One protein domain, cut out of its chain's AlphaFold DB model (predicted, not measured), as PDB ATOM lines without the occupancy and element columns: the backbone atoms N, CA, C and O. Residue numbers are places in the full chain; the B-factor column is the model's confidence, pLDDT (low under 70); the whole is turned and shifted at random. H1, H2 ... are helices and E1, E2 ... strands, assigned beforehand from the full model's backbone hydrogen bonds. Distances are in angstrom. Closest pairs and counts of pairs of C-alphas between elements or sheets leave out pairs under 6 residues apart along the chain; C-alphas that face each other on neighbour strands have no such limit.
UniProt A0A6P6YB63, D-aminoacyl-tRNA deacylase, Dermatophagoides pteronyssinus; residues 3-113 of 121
ATOM      1  N   ILE A   3     113.767 127.216 181.398       93.62
ATOM      2  CA  ILE A   3     113.453 128.599 181.067       93.62
ATOM      3  C   ILE A   3     114.036 129.546 182.106       93.62
ATOM      4  O   ILE A   3     114.071 129.235 183.297       93.62
ATOM      5  N   VAL A   4     114.450 130.722 181.651       95.50
ATOM      6  CA  VAL A   4     114.755 131.868 182.509       95.50
ATOM      7  C   VAL A   4     113.862 133.006 182.060       95.50
ATOM      8  O   VAL A   4     113.925 133.421 180.906       95.50
ATOM      9  N   ILE A   5     113.028 133.499 182.970       94.38
ATOM     10  CA  ILE A   5     112.126 134.616 182.700       94.38
ATOM     11  C   ILE A   5     112.660 135.844 183.420       94.38
ATOM     12  O   ILE A   5     112.914 135.810 184.623       94.38
ATOM     13  N   GLN A   6     112.811 136.931 182.676       94.06
ATOM     14  CA  GLN A   6     113.268 138.214 183.180       94.06
ATOM     15  C   GLN A   6     112.187 139.247 182.915       94.06
ATOM     16  O   GLN A   6     111.742 139.410 181.784       94.06
ATOM     17  N   ARG A   7     111.763 139.962 183.954       91.69
ATOM     18  CA  ARG A   7     110.907 141.132 183.775       91.69
ATOM     19  C   ARG A   7     111.768 142.288 183.283       91.69
ATOM     20  O   ARG A   7     112.796 142.576 183.893       91.69
ATOM     21  N   VAL A   8     111.348 142.939 182.206       92.00
ATOM     22  CA  VAL A   8     112.134 143.974 181.533       92.00
ATOM     23  C   VAL A   8     111.307 145.235 181.322       92.00
ATOM     24  O   VAL A   8     110.099 145.174 181.103       92.00
ATOM     25  N   ILE A   9     111.979 146.384 181.391       92.00
ATOM     26  CA  ILE A   9     111.418 147.676 180.964       92.00
ATOM     27  C   ILE A   9     111.489 147.791 179.432       92.00
ATOM     28  O   ILE A   9     110.651 148.435 178.810       92.00
ATOM     29  N   SER A  10     112.493 147.144 178.838       93.88
ATOM     30  CA  SER A  10     112.693 146.984 177.401       93.88
ATOM     31  C   SER A  10     113.687 145.855 177.143       93.88
ATOM     32  O   SER A  10     114.584 145.632 177.961       93.88
ATOM     33  N   ALA A  11     113.586 145.196 175.994       94.25
ATOM     34  CA  ALA A  11     114.608 144.276 175.503       94.25
ATOM     35  C   ALA A  11     114.722 144.372 173.981       94.25
ATOM     36  O   ALA A  11     113.740 144.646 173.296       94.25
ATOM     37  N   GLU A  12     115.920 144.140 173.456       93.25
ATOM     38  CA  GLU A  12     116.188 144.153 172.021       93.25
ATOM     39  C   GLU A  12     117.098 142.994 171.629       93.25
ATOM     40  O   GLU A  12     117.987 142.589 172.379       93.25
ATOM     41  N   PHE A  13     116.849 142.455 170.441       88.69
ATOM     42  CA  PHE A  13     117.669 141.438 169.813       88.69
ATOM     43  C   PHE A  13     118.304 142.028 168.557       88.69
ATOM     44  O   PHE A  13     117.611 142.416 167.614       88.69
ATOM     45  N   ILE A  14     119.634 142.104 168.567       89.00
ATOM     46  CA  ILE A  14     120.442 142.676 167.492       89.00
ATOM     47  C   ILE A  14     121.345 141.577 166.941       89.00
ATOM     48  O   ILE A  14     122.070 140.923 167.692       89.00
ATOM     49  N   SER A  15     121.332 141.393 165.624       86.81
ATOM     50  CA  SER A  15     122.199 140.446 164.922       86.81
ATOM     51  C   SER A  15     122.946 141.181 163.823       86.81
ATOM     52  O   SER A  15     122.333 141.888 163.035       86.81
ATOM     53  N   LYS A  16     124.276 141.045 163.769       91.81
ATOM     54  CA  LYS A  16     125.123 141.717 162.761       91.81
ATOM     55  C   LYS A  16     124.854 143.233 162.643       91.81
ATOM     56  O   LYS A  16     124.841 143.774 161.545       91.81
ATOM     57  N   ASN A  17     124.657 143.898 163.784       91.56
ATOM     58  CA  ASN A  17     124.324 145.325 163.909       91.56
ATOM     59  C   ASN A  17     122.946 145.733 163.354       91.56
ATOM     60  O   ASN A  17     122.651 146.923 163.277       91.56
ATOM     61  N   GLU A  18     122.088 144.774 163.022       90.00
ATOM     62  CA  GLU A  18     120.710 145.010 162.606       90.00
ATOM     63  C   GLU A  18     119.753 144.698 163.759       90.00
ATOM     64  O   GLU A  18     119.867 143.654 164.411       90.00
ATOM     65  N   LEU A  19     118.815 145.611 164.023       89.19
ATOM     66  CA  LEU A  19     117.747 145.375 164.986       89.19
ATOM     67  C   LEU A  19     116.764 144.363 164.398       89.19
ATOM     68  O   LEU A  19     116.038 144.676 163.461       89.19
ATOM     69  N   VAL A  20     116.724 143.168 164.979       89.50
ATOM     70  CA  VAL A  20     115.839 142.085 164.537       89.50
ATOM     71  C   VAL A  20     114.492 142.164 165.249       89.50
ATOM     72  O   VAL A  20     113.451 141.949 164.638       89.50
ATOM     73  N   SER A  21     114.497 142.457 166.552       88.69
ATOM     74  CA  SER A  21     113.277 142.569 167.356       88.69
ATOM     75  C   SER A  21     113.496 143.452 168.581       88.69
ATOM     76  O   SER A  21     114.607 143.532 169.110       88.69
ATOM     77  N   LYS A  22     112.431 144.111 169.042       92.44
ATOM     78  CA  LYS A  22     112.424 144.967 170.228       92.44
ATOM     79  C   LYS A  22     111.073 144.899 170.920       92.44
ATOM     80  O   LYS A  22     110.046 144.899 170.254       92.44
ATOM     81  N   ILE A  23     111.107 144.923 172.246       94.31
ATOM     82  CA  ILE A  23     109.942 145.102 173.107       94.31
ATOM     83  C   ILE A  23     110.190 146.245 174.097       94.31
ATOM     84  O   ILE A  23     111.331 146.525 174.483       94.31
ATOM     85  N   GLY A  24     109.116 146.905 174.510       92.69
ATOM     86  CA  GLY A  24     109.050 147.767 175.681       92.69
ATOM     87  C   GLY A  24     108.823 146.955 176.959       92.69
ATOM     88  O   GLY A  24     109.470 145.932 177.196       92.69
ATOM     89  N   ASN A  25     107.921 147.436 177.816       91.69
ATOM     90  CA  ASN A  25     107.657 146.800 179.104       91.69
ATOM     91  C   ASN A  25     107.087 145.395 178.901       91.69
ATOM     92  O   ASN A  25     106.101 145.211 178.187       91.69
ATOM     93  N   GLY A  26     107.664 144.412 179.584       93.25
ATOM     94  CA  GLY A  26     107.291 143.032 179.339       93.25
ATOM     95  C   GLY A  26     108.180 142.013 180.022       93.25
ATOM     96  O   GLY A  26     108.713 142.242 181.115       93.25
ATOM     97  N   ILE A  27     108.314 140.862 179.375       93.94
ATOM     98  CA  ILE A  27     109.226 139.805 179.801       93.94
ATOM     99  C   ILE A  27     110.152 139.382 178.662       93.94
ATOM    100  O   ILE A  27     109.739 139.229 177.516       93.94
ATOM    101  N   TYR A  28     111.410 139.145 179.010       94.62
ATOM    102  CA  TYR A  28     112.378 138.468 178.165       94.62
ATOM    103  C   TYR A  28     112.559 137.036 178.663       94.62
ATOM    104  O   TYR A  28     112.835 136.812 179.846       94.62
ATOM    105  N   VAL A  29     112.382 136.061 177.777       94.50
ATOM    106  CA  VAL A  29     112.428 134.640 178.114       94.50
ATOM    107  C   VAL A  29     113.552 133.965 177.347       94.50
ATOM    108  O   VAL A  29     113.550 133.927 176.121       94.50
ATOM    109  N   LEU A  30     114.491 133.377 178.083       93.19
ATOM    110  CA  LEU A  30     115.457 132.437 177.527       93.19
ATOM    111  C   LEU A  30     114.898 131.026 177.650       93.19
ATOM    112  O   LEU A  30     114.473 130.639 178.743       93.19
ATOM    113  N   VAL A  31     114.944 130.251 176.569       91.31
ATOM    114  CA  VAL A  31     114.431 128.875 176.556       91.31
ATOM    115  C   VAL A  31     115.484 127.903 176.053       91.31
ATOM    116  O   VAL A  31     116.080 128.107 175.001       91.31
ATOM    117  N   GLY A  32     115.724 126.841 176.814       91.44
ATOM    118  CA  GLY A  32     116.652 125.777 176.469       91.44
ATOM    119  C   GLY A  32     115.944 124.433 176.471       91.44
ATOM    120  O   GLY A  32     115.471 123.984 177.520       91.44
ATOM    121  N   ALA A  33     115.898 123.804 175.301       90.75
ATOM    122  CA  ALA A  33     115.395 122.450 175.132       90.75
ATOM    123  C   ALA A  33     116.419 121.420 175.640       90.75
ATOM    124  O   ALA A  33     117.627 121.542 175.409       90.75
ATOM    125  N   GLU A  34     115.918 120.412 176.337       91.50
ATOM    126  CA  GLU A  34     116.656 119.272 176.866       91.50
ATOM    127  C   GLU A  34     116.320 118.003 176.080       91.50
ATOM    128  O   GLU A  34     115.275 117.898 175.438       91.50
ATOM    129  N   GLN A  35     117.212 117.015 176.133       88.75
ATOM    130  CA  GLN A  35     116.912 115.688 175.599       88.75
ATOM    131  C   GLN A  35     115.659 115.112 176.270       88.75
ATOM    132  O   GLN A  35     115.568 115.074 177.497       88.75
ATOM    133  N   GLY A  36     114.720 114.638 175.451       88.88
ATOM    134  CA  GLY A  36     113.441 114.097 175.913       88.88
ATOM    135  C   GLY A  36     112.311 115.121 176.019       88.88
ATOM    136  O   GLY A  36     111.190 114.703 176.281       88.88
ATOM    137  N   ASP A  37     112.569 116.413 175.778       89.06
ATOM    138  CA  ASP A  37     111.492 117.398 175.654       89.06
ATOM    139  C   ASP A  37     110.588 117.080 174.463       89.06
ATOM    140  O   ASP A  37     111.048 116.631 173.406       89.06
ATOM    141  N   THR A  38     109.300 117.355 174.646       89.88
ATOM    142  CA  THR A  38     108.223 117.111 173.688       89.88
ATOM    143  C   THR A  38     107.463 118.398 173.364       89.88
ATOM    144  O   THR A  38     107.618 119.429 174.019       89.88
ATOM    145  N   MET A  39     106.573 118.348 172.368       85.25
ATOM    146  CA  MET A  39     105.666 119.468 172.083       85.25
ATOM    147  C   MET A  39     104.692 119.763 173.231       85.25
ATOM    148  O   MET A  39     104.294 120.911 173.414       85.25
ATOM    149  N   GLU A  40     104.349 118.764 174.043       90.25
ATOM    150  CA  GLU A  40     103.505 118.969 175.225       90.25
ATOM    151  C   GLU A  40     104.221 119.835 176.273       90.25
ATOM    152  O   GLU A  40     103.599 120.702 176.894       90.25
ATOM    153  N   ASP A  41     105.542 119.671 176.416       90.25
ATOM    154  CA  ASP A  41     106.368 120.506 177.293       90.25
ATOM    155  C   ASP A  41     106.408 121.961 176.812       90.25
ATOM    156  O   ASP A  41     106.312 122.884 177.625       90.25
ATOM    157  N   VAL A  42     106.491 122.174 175.493       87.88
ATOM    158  CA  VAL A  42     106.435 123.510 174.876       87.88
ATOM    159  C   VAL A  42     105.112 124.190 175.205       87.88
ATOM    160  O   VAL A  42     105.106 125.313 175.713       87.88
ATOM    161  N   ASP A  43     103.991 123.506 174.970       88.88
ATOM    162  CA  ASP A  43     102.654 124.039 175.231       88.88
ATOM    163  C   ASP A  43     102.444 124.342 176.716       88.88
ATOM    164  O   ASP A  43     101.857 125.369 177.085       88.88
ATOM    165  N   TYR A  44     102.935 123.460 177.588       90.94
ATOM    166  CA  TYR A  44     102.898 123.656 179.030       90.94
ATOM    167  C   TYR A  44     103.694 124.901 179.444       90.94
ATOM    168  O   TYR A  44     103.184 125.754 180.180       90.94
ATOM    169  N   VAL A  45     104.926 125.043 178.947       91.38
ATOM    170  CA  VAL A  45     105.805 126.180 179.240       91.38
ATOM    171  C   VAL A  45     105.233 127.485 178.690       91.38
ATOM    172  O   VAL A  45     105.189 128.471 179.427       91.38
ATOM    173  N   ALA A  46     104.719 127.499 177.459       90.31
ATOM    174  CA  ALA A  46     104.094 128.673 176.854       90.31
ATOM    175  C   ALA A  46     102.890 129.158 177.678       90.31
ATOM    176  O   ALA A  46     102.806 130.336 178.041       90.31
ATOM    177  N   LYS A  47     101.996 128.242 178.081       92.38
ATOM    178  CA  LYS A  47     100.871 128.562 178.979       92.38
ATOM    179  C   LYS A  47     101.355 129.098 180.323       92.38
ATOM    180  O   LYS A  47     100.739 130.011 180.873       92.38
ATOM    181  N   LYS A  48     102.446 128.554 180.863       92.50
ATOM    182  CA  LYS A  48     103.013 129.004 182.137       92.50
ATOM    183  C   LYS A  48     103.589 130.414 182.026       92.50
ATOM    184  O   LYS A  48     103.267 131.249 182.861       92.50
ATOM    185  N   ILE A  49     104.352 130.708 180.973       93.06
ATOM    186  CA  ILE A  49     104.906 132.041 180.689       93.06
ATOM    187  C   ILE A  49     103.786 133.085 180.602       93.06
ATOM    188  O   ILE A  49     103.855 134.111 181.276       93.06
ATOM    189  N   LEU A  50     102.729 132.798 179.833       92.88
ATOM    190  CA  LEU A  50     101.614 133.726 179.620       92.88
ATOM    191  C   LEU A  50     100.834 134.054 180.896       92.88
ATOM    192  O   LEU A  50     100.312 135.160 181.011       92.88
ATOM    193  N   ASN A  51     100.744 133.108 181.835       92.88
ATOM    194  CA  ASN A  51      99.915 133.230 183.038       92.88
ATOM    195  C   ASN A  51     100.716 133.508 184.321       92.88
ATOM    196  O   ASN A  51     100.122 133.790 185.363       92.88
ATOM    197  N   CYS A  52     102.049 133.442 184.282       91.69
ATOM    198  CA  CYS A  52     102.884 133.756 185.436       91.69
ATOM    199  C   CYS A  52     102.702 135.216 185.856       91.69
ATOM    200  O   CYS A  52     102.888 136.146 185.068       91.69
ATOM    201  N   LYS A  53     102.363 135.417 187.129       91.06
ATOM    202  CA  LYS A  53     102.009 136.723 187.678       91.06
ATOM    203  C   LYS A  53     103.249 137.510 188.083       91.06
ATOM    204  O   LYS A  53     103.566 137.597 189.261       91.06
ATOM    205  N   PHE A  54     103.969 138.055 187.105       87.56
ATOM    206  CA  PHE A  54     105.201 138.820 187.339       87.56
ATOM    207  C   PHE A  54     105.000 140.318 187.605       87.56
ATOM    208  O   PHE A  54     105.963 141.023 187.910       87.56
ATOM    209  N   PHE A  55     103.766 140.815 187.508       86.19
ATOM    210  CA  PHE A  55     103.454 142.240 187.554       86.19
ATOM    211  C   PHE A  55     102.478 142.585 188.679       86.19
ATOM    212  O   PHE A  55     101.741 141.734 189.186       86.19
ATOM    213  N   ASN A  56     102.470 143.861 189.055       81.50
ATOM    214  CA  ASN A  56     101.543 144.422 190.035       81.50
ATOM    215  C   ASN A  56     100.330 145.039 189.316       81.50
ATOM    216  O   ASN A  56     100.342 145.190 188.091       81.50
ATOM    217  N   ASP A  57      99.294 145.399 190.079       73.19
ATOM    218  CA  ASP A  57      98.058 145.977 189.526       73.19
ATOM    219  C   ASP A  57      98.277 147.354 188.880       73.19
ATOM    220  O   ASP A  57      97.774 147.595 187.787       73.19
ATOM    221  N   SER A  58      99.040 148.245 189.521       66.94
ATOM    222  CA  SER A  58      99.180 149.648 189.092       66.94
ATOM    223  C   SER A  58     100.603 150.074 188.723       66.94
ATOM    224  O   SER A  58     100.771 151.081 188.042       66.94
ATOM    225  N   GLU A  59     101.635 149.320 189.110       64.81
ATOM    226  CA  GLU A  59     103.033 149.722 188.911       64.81
ATOM    227  C   GLU A  59     103.758 148.871 187.863       64.81
ATOM    228  O   GLU A  59     103.707 147.639 187.867       64.81
ATOM    229  N   LEU A  60     104.475 149.555 186.967       63.28
ATOM    230  CA  LEU A  60     105.457 148.962 186.048       63.28
ATOM    231  C   LEU A  60     106.856 148.839 186.689       63.28
ATOM    232  O   LEU A  60     107.705 148.116 186.173       63.28
ATOM    233  N   GLY A  61     107.093 149.517 187.820       61.38
ATOM    234  CA  GLY A  61     108.380 149.572 188.523       61.38
ATOM    235  C   GLY A  61     108.763 148.283 189.256       61.38
ATOM    236  O   GLY A  61     107.982 147.331 189.349       61.38
ATOM    237  N   PHE A  62     110.011 148.192 189.734       58.34
ATOM    238  CA  PHE A  62     110.413 147.147 190.690       58.34
ATOM    239  C   PHE A  62     109.646 147.332 191.992       58.34
ATOM    240  O   PHE A  62     109.518 148.464 192.441       58.34
ATOM    241  N   PRO A  63     109.084 146.254 192.558       56.56
ATOM    242  CA  PRO A  63     108.237 146.399 193.722       56.56
ATOM    243  C   PRO A  63     109.065 146.893 194.910       56.56
ATOM    244  O   PRO A  63     109.953 146.174 195.370       56.56
ATOM    245  N   ASP A  64     108.740 148.093 195.389       58.09
ATOM    246  CA  ASP A  64     109.359 148.724 196.564       58.09
ATOM    247  C   ASP A  64     108.677 148.292 197.878       58.09
ATOM    248  O   ASP A  64     109.203 148.492 198.965       58.09
ATOM    249  N   ASP A  65     107.524 147.611 197.800       55.84
ATOM    250  CA  ASP A  65     106.788 147.184 198.988       55.84
ATOM    251  C   ASP A  65     106.178 145.772 198.873       55.84
ATOM    252  O   ASP A  65     105.780 145.269 197.815       55.84
ATOM    253  N   SER A  66     106.140 145.105 200.019       58.38
ATOM    254  CA  SER A  66     105.795 143.705 200.264       58.38
ATOM    255  C   SER A  66     104.315 143.355 200.058       58.38
ATOM    256  O   SER A  66     103.991 142.179 199.886       58.38
ATOM    257  N   SER A  67     103.422 144.347 200.025       58.41
ATOM    258  CA  SER A  67     101.968 144.157 200.138       58.41
ATOM    259  C   SER A  67     101.223 143.947 198.805       58.41
ATOM    260  O   SER A  67     100.066 143.526 198.808       58.41
ATOM    261  N   HIS A  68     101.864 144.194 197.652       57.31
ATOM    262  CA  HIS A  68     101.181 144.236 196.344       57.31
ATOM    263  C   HIS A  68     101.853 143.435 195.215       57.31
ATOM    264  O   HIS A  68     101.496 143.604 194.047       57.31
ATOM    265  N   ARG A  69     102.794 142.542 195.542       71.19
ATOM    266  CA  ARG A  69     103.610 141.837 194.540       71.19
ATOM    267  C   ARG A  69     102.867 140.687 193.842       71.19
ATOM    268  O   ARG A  69     102.047 140.012 194.457       71.19
ATOM    269  N   TRP A  70     103.226 140.425 192.582       81.25
ATOM    270  CA  TRP A  70     102.932 139.176 191.854       81.25
ATOM    271  C   TRP A  70     101.443 138.880 191.589       81.25
ATOM    272  O   TRP A  70     100.959 137.767 191.811       81.25
ATOM    273  N   LYS A  71     100.682 139.873 191.118       86.81
ATOM    274  CA  LYS A  71      99.217 139.768 190.959       86.81
ATOM    275  C   LYS A  71      98.747 139.552 189.528       86.81
ATOM    276  O   LYS A  71      97.728 138.888 189.324       86.81
ATOM    277  N   LYS A  72      99.482 140.104 188.565       90.12
ATOM    278  CA  LYS A  72      99.101 140.164 187.158       90.12
ATOM    279  C   LYS A  72     100.143 139.512 186.273       90.12
ATOM    280  O   LYS A  72     101.347 139.654 186.486       90.12
ATOM    281  N   SER A  73      99.664 138.789 185.279       92.75
ATOM    282  CA  SER A  73     100.471 138.198 184.225       92.75
ATOM    283  C   SER A  73     100.798 139.194 183.116       92.75
ATOM    284  O   SER A  73     100.192 140.262 183.016       92.75
ATOM    285  N   VAL A  74     101.762 138.827 182.266       91.75
ATOM    286  CA  VAL A  74     102.101 139.602 181.063       91.75
ATOM    287  C   VAL A  74     100.871 139.782 180.163       91.75
ATOM    288  O   VAL A  74     100.613 140.884 179.682       91.75
ATOM    289  N   LYS A  75     100.043 138.732 180.050       92.94
ATOM    290  CA  LYS A  75      98.799 138.733 179.279       92.94
ATOM    291  C   LYS A  75      97.751 139.673 179.870       92.94
ATOM    292  O   LYS A  75      97.182 140.479 179.146       92.94
ATOM    293  N   GLU A  76      97.504 139.605 181.180       92.19
ATOM    294  CA  GLU A  76      96.522 140.482 181.845       92.19
ATOM    295  C   GLU A  76      96.898 141.966 181.771       92.19
ATOM    296  O   GLU A  76      96.022 142.825 181.845       92.19
ATOM    297  N   ARG A  77      98.194 142.277 181.651       88.56
ATOM    298  CA  ARG A  77      98.695 143.651 181.533       88.56
ATOM    299  C   ARG A  77      98.788 144.136 180.085       88.56
ATOM    300  O   ARG A  77      99.085 145.313 179.905       88.56
ATOM    301  N   GLY A  78      98.557 143.266 179.098       90.38
ATOM    302  CA  GLY A  78      98.755 143.583 177.680       90.38
ATOM    303  C   GLY A  78     100.198 143.982 177.366       90.38
ATOM    304  O   GLY A  78     100.419 144.905 176.590       90.38
ATOM    305  N   LEU A  79     101.164 143.355 178.042       91.56
ATOM    306  CA  LEU A  79     102.589 143.634 177.878       91.56
ATOM    307  C   LEU A  79     103.228 142.683 176.867       91.56
ATOM    308  O   LEU A  79     102.649 141.669 176.481       91.56
ATOM    309  N   GLU A  80     104.451 143.010 176.472       92.75
ATOM    310  CA  GLU A  80     105.148 142.323 175.391       92.75
ATOM    311  C   GLU A  80     106.018 141.163 175.900       92.75
ATOM    312  O   GLU A  80     106.412 141.092 177.071       92.75
ATOM    313  N   ILE A  81     106.324 140.225 175.006       93.25
ATOM    314  CA  ILE A  81     107.180 139.072 175.286       93.25
ATOM    315  C   ILE A  81     108.232 138.995 174.189       93.25
ATOM    316  O   ILE A  81     107.896 138.970 173.011       93.25
ATOM    317  N   LEU A  82     109.496 138.888 174.585       92.19
ATOM    318  CA  LEU A  82     110.586 138.539 173.684       92.19
ATOM    319  C   LEU A  82     111.143 137.185 174.114       92.19
ATOM    320  O   LEU A  82     111.555 137.023 175.262       92.19
ATOM    321  N   ILE A  83     111.148 136.213 173.206       90.44
ATOM    322  CA  ILE A  83     111.687 134.874 173.465       90.44
ATOM    323  C   ILE A  83     112.951 134.669 172.644       90.44
ATOM    324  O   ILE A  83     112.984 134.982 171.457       90.44
ATOM    325  N   ALA A  84     113.981 134.115 173.279       87.75
ATOM    326  CA  ALA A  84     115.205 133.704 172.615       87.75
ATOM    327  C   ALA A  84     115.600 132.282 173.021       87.75
ATOM    328  O   ALA A  84     115.622 131.916 174.201       87.75
ATOM    329  N   THR A  85     115.959 131.479 172.025       87.19
ATOM    330  CA  THR A  85     116.505 130.137 172.236       87.19
ATOM    331  C   THR A  85     117.914 130.238 172.818       87.19
ATOM    332  O   THR A  85     118.776 130.931 172.280       87.19
ATOM    333  N   ASN A  86     118.177 129.525 173.913       90.19
ATOM    334  CA  ASN A  86     119.466 129.496 174.591       90.19
ATOM    335  C   ASN A  86     119.866 128.066 174.989       90.19
ATOM    336  O   ASN A  86     119.512 127.566 176.061       90.19
ATOM    337  N   PHE A  87     120.684 127.434 174.146       88.56
ATOM    338  CA  PHE A  87     121.183 126.064 174.336       88.56
ATOM    339  C   PHE A  87     122.083 125.888 175.574       88.56
ATOM    340  O   PHE A  87     122.363 124.765 175.985       88.56
ATOM    341  N   THR A  88     122.548 126.980 176.187       91.50
ATOM    342  CA  THR A  88     123.417 126.918 177.371       91.50
ATOM    343  C   THR A  88     122.647 126.693 178.679       91.50
ATOM    344  O   THR A  88     123.243 126.225 179.651       91.50
ATOM    345  N   LEU A  89     121.332 126.954 178.725       92.56
ATOM    346  CA  LEU A  89     120.500 126.704 179.915       92.56
ATOM    347  C   LEU A  89     120.520 125.244 180.402       92.56
ATOM    348  O   LEU A  89     120.650 125.022 181.609       92.56
ATOM    349  N   PRO A  90     120.419 124.229 179.526       91.50
ATOM    350  CA  PRO A  90     120.529 122.829 179.930       91.50
ATOM    351  C   PRO A  90     121.949 122.365 180.280       91.50
ATOM    352  O   PRO A  90     122.161 121.176 180.507       91.50
ATOM    353  N   SER A  91     122.929 123.265 180.378       90.94
ATOM    354  CA  SER A  91     124.290 122.884 180.759       90.94
ATOM    355  C   SER A  91     124.410 122.423 182.219       90.94
ATOM    356  O   SER A  91     123.644 122.807 183.107       90.94
ATOM    357  N   SER A  92     125.413 121.584 182.476       88.81
ATOM    358  CA  SER A  92     125.842 121.174 183.814       88.81
ATOM    359  C   SER A  92     127.235 121.723 184.113       88.81
ATOM    360  O   SER A  92     128.173 121.500 183.345       88.81
ATOM    361  N   LEU A  93     127.371 122.391 185.261       88.69
ATOM    362  CA  LEU A  93     128.626 122.957 185.782       88.69
ATOM    363  C   LEU A  93     129.116 122.230 187.048       88.69
ATOM    364  O   LEU A  93     129.870 122.774 187.844       88.69
ATOM    365  N   LYS A  94     128.681 120.981 187.266       87.25
ATOM    366  CA  LYS A  94     129.009 120.227 188.492       87.25
ATOM    367  C   LYS A  94     130.487 119.816 188.606       87.25
ATOM    368  O   LYS A  94     130.927 119.487 189.701       87.25
ATOM    369  N   LYS A  95     131.240 119.764 187.500       86.19
ATOM    370  CA  LYS A  95     132.648 119.330 187.468       86.19
ATOM    371  C   LYS A  95     133.509 120.370 186.747       86.19
ATOM    372  O   LYS A  95     133.469 120.449 185.523       86.19
ATOM    373  N   GLY A  96     134.324 121.108 187.499       88.62
ATOM    374  CA  GLY A  96     135.206 122.145 186.954       88.62
ATOM    375  C   GLY A  96     134.445 123.343 186.377       88.62
ATOM    376  O   GLY A  96     133.293 123.581 186.718       88.62
ATOM    377  N   THR A  97     135.103 124.109 185.506       89.38
ATOM    378  CA  THR A  97     134.573 125.362 184.929       89.38
ATOM    379  C   THR A  97     134.044 125.212 183.501       89.38
ATOM    380  O   THR A  97     133.421 126.133 182.978       89.38
ATOM    381  N   LYS A  98     134.275 124.062 182.852       92.12
ATOM    382  CA  LYS A  98     133.789 123.786 181.495       92.12
ATOM    383  C   LYS A  98     132.330 123.308 181.550       92.12
ATOM    384  O   LYS A  98     132.079 122.266 182.160       92.12
ATOM    385  N   PRO A  99     131.378 123.992 180.889       89.94
ATOM    386  CA  PRO A  99     130.002 123.520 180.810       89.94
ATOM    387  C   PRO A  99     129.923 122.204 180.036       89.94
ATOM    388  O   PRO A  99     130.473 122.069 178.941       89.94
ATOM    389  N   SER A 100     129.210 121.237 180.605       90.44
ATOM    390  CA  SER A 100     128.803 120.024 179.903       90.44
ATOM    391  C   SER A 100     127.408 120.217 179.316       90.44
ATOM    392  O   SER A 100     126.469 120.512 180.053       90.44
ATOM    393  N   LEU A 101     127.275 120.047 177.999       88.38
ATOM    394  CA  LEU A 101     126.026 120.218 177.245       88.38
ATOM    395  C   LEU A 101     125.338 118.884 176.923       88.38
ATOM    396  O   LEU A 101     124.458 118.848 176.076       88.38
ATOM    397  N   CYS A 102     125.703 117.788 177.593       86.69
ATOM    398  CA  CYS A 102     125.142 116.460 177.309       86.69
ATOM    399  C   CYS A 102     123.613 116.376 177.456       86.69
ATOM    400  O   CYS A 102     123.016 115.454 176.920       86.69
ATOM    401  N   LEU A 103     122.999 117.299 178.202       85.38
ATOM    402  CA  LEU A 103     121.548 117.370 178.380       85.38
ATOM    403  C   LEU A 103     120.867 118.284 177.359       85.38
ATOM    404  O   LEU A 103     119.650 118.218 177.229       85.38
ATOM    405  N   ALA A 104     121.620 119.147 176.672       85.12
ATOM    406  CA  ALA A 104     121.068 120.034 175.660       85.12
ATOM    407  C   ALA A 104     120.580 119.212 174.469       85.12
ATOM    408  O   ALA A 104     121.231 118.245 174.059       85.12
ATOM    409  N   LEU A 105     119.440 119.607 173.914       85.00
ATOM    410  CA  LEU A 105     118.985 119.040 172.659       85.00
ATOM    411  C   LEU A 105     119.919 119.463 171.512       85.00
ATOM    412  O   LEU A 105     120.486 120.559 171.535       85.00
ATOM    413  N   ASP A 106     120.075 118.588 170.517       82.75
ATOM    414  CA  ASP A 106     120.867 118.882 169.325       82.75
ATOM    415  C   ASP A 106     120.344 120.145 168.605       82.75
ATOM    416  O   ASP A 106     119.125 120.321 168.522       82.75
ATOM    417  N   PRO A 107     121.213 121.028 168.075       76.62
ATOM    418  CA  PRO A 107     120.787 122.262 167.421       76.62
ATOM    419  C   PRO A 107     119.791 122.078 166.271       76.62
ATOM    420  O   PRO A 107     118.928 122.937 166.097       76.62
ATOM    421  N   GLU A 108     119.881 121.000 165.485       78.12
ATOM    422  CA  GLU A 108     118.923 120.758 164.396       78.12
ATOM    423  C   GLU A 108     117.544 120.390 164.941       78.12
ATOM    424  O   GLU A 108     116.529 120.897 164.463       78.12
ATOM    425  N   GLN A 109     117.505 119.582 166.000       75.12
ATOM    426  CA  GLN A 109     116.267 119.207 166.682       75.12
ATOM    427  C   GLN A 109     115.685 120.377 167.490       75.12
ATOM    428  O   GLN A 109     114.472 120.552 167.547       75.12
ATOM    429  N   ALA A 110     116.535 121.230 168.066       72.19
ATOM    430  CA  ALA A 110     116.127 122.396 168.842       72.19
ATOM    431  C   ALA A 110     115.456 123.484 167.997       72.19
ATOM    432  O   ALA A 110     114.619 124.212 168.527       72.19
ATOM    433  N   ARG A 111     115.752 123.577 166.690       70.25
ATOM    434  CA  ARG A 111     115.029 124.489 165.780       70.25
ATOM    435  C   ARG A 111     113.544 124.165 165.681       70.25
ATOM    436  O   ARG A 111     112.743 125.071 165.492       70.25
ATOM    437  N   TYR A 112     113.168 122.897 165.850       60.97
ATOM    438  CA  TYR A 112     111.760 122.499 165.889       60.97
ATOM    439  C   TYR A 112     111.011 123.139 167.070       60.97
ATOM    440  O   TYR A 112     109.805 123.355 167.009       60.97
ATOM    441  N   TYR A 113     111.755 123.497 168.118       61.81
ATOM    442  CA  TYR A 113     111.276 124.178 169.310       61.81
ATOM    443  C   TYR A 113     111.514 125.687 169.274       61.81
ATOM    444  O   TYR A 113     111.524 126.309 170.336       61.81
TER     445      TYR A 113
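This is residues 3 to 113 of the 121 residues of the protein "D-aminoacyl-tRNA deacylase" of Dermatophagoides pteronyssinus (UniProt A0A6P6YB63). A sheet of three strands, E1, E4 and E5, and a hairpin, E2 and E3, open from each other like a V, as two small sheets only partly face to face. The helix H1 runs beside the three-stranded sheet and only grazes it, while two long loops spread at opposite ends, residues 52 to 79 near the start of E5 and residues 86 to 106 beyond its end, the second leading to the short helix H2. The printed part has 111 residues, with two named helices and five named strands in the order E1, E2, E3, E4, H1, E5, H2; the class is mixed, helices and strands, with 50 residues, under half, in named elements. The three-stranded sheet is mixed, in the order E1, E4, E5. The whole is only just loose, close to compact, with a radius of gyration of the C-alphas of 16.3 A and spans of 43 by 34 by 32 A.

E1, residues 3 to 8, is the antiparallel neighbour of E4, residues 26 to 32, with N 6 and O 28 2.8 A apart, within hydrogen-bond range. Between them in the chain, E2, residues 11 to 15, and E3, residues 18 to 23, form a hairpin, with N 13 and O 21 2.8 A apart. E5, residues 80 to 85, is parallel to E4, at 18 degrees, with N 29 and O 82 2.8 A apart. The two sheets form a sandwich, two sheets face to face, their best planes 32 degrees apart and their strands at 58 degrees. The closest C-alphas of E3 and E5 are those of Ile 23 and Glu 80, 6.0 A apart. E4, H1 and E5 make a strand-helix-strand unit, two parallel neighbour strands with a helix between, and its crossover is right-handed. H1, residues 39 to 51, is on the sheet of E1, E4 and E5 but only grazes it, with its residues 42 to 50. H2, residues 107 to 113, also only grazes that sheet, with its residues 110 to 113. H1 and H2 are close but not clearly touching, the closest C-alphas being those of Val 42 and Tyr 113, 7.4 A apart. H1 has every O i to N i+4 pair within hydrogen-bond range; H2 has 1 of 3, and 2 of 4 O i to N i+3 pairs.

E1 begins with C-alpha 3 at (113.453, 128.599, 181.067) and is 15.4 A long. E2 is 13.6 A, E3 15.0 A and E4 19.8 A long. H1 begins at C-alpha 39, (105.666, 119.468, 172.083), and is 18.5 A long. E5 is 17.0 A and H2 9.9 A long, H2 ending with C-alpha 113 at (111.276, 124.178, 169.310).

The two C-alphas farthest apart are those of Ser 67 and Glu 108, 46.0 A. The printed part has no cut. The links H1 to E5 and E5 to H2 are long. The mean pLDDT of the printed part is 85.8, and residues 58 to 68 and 112 to 113 are under 70.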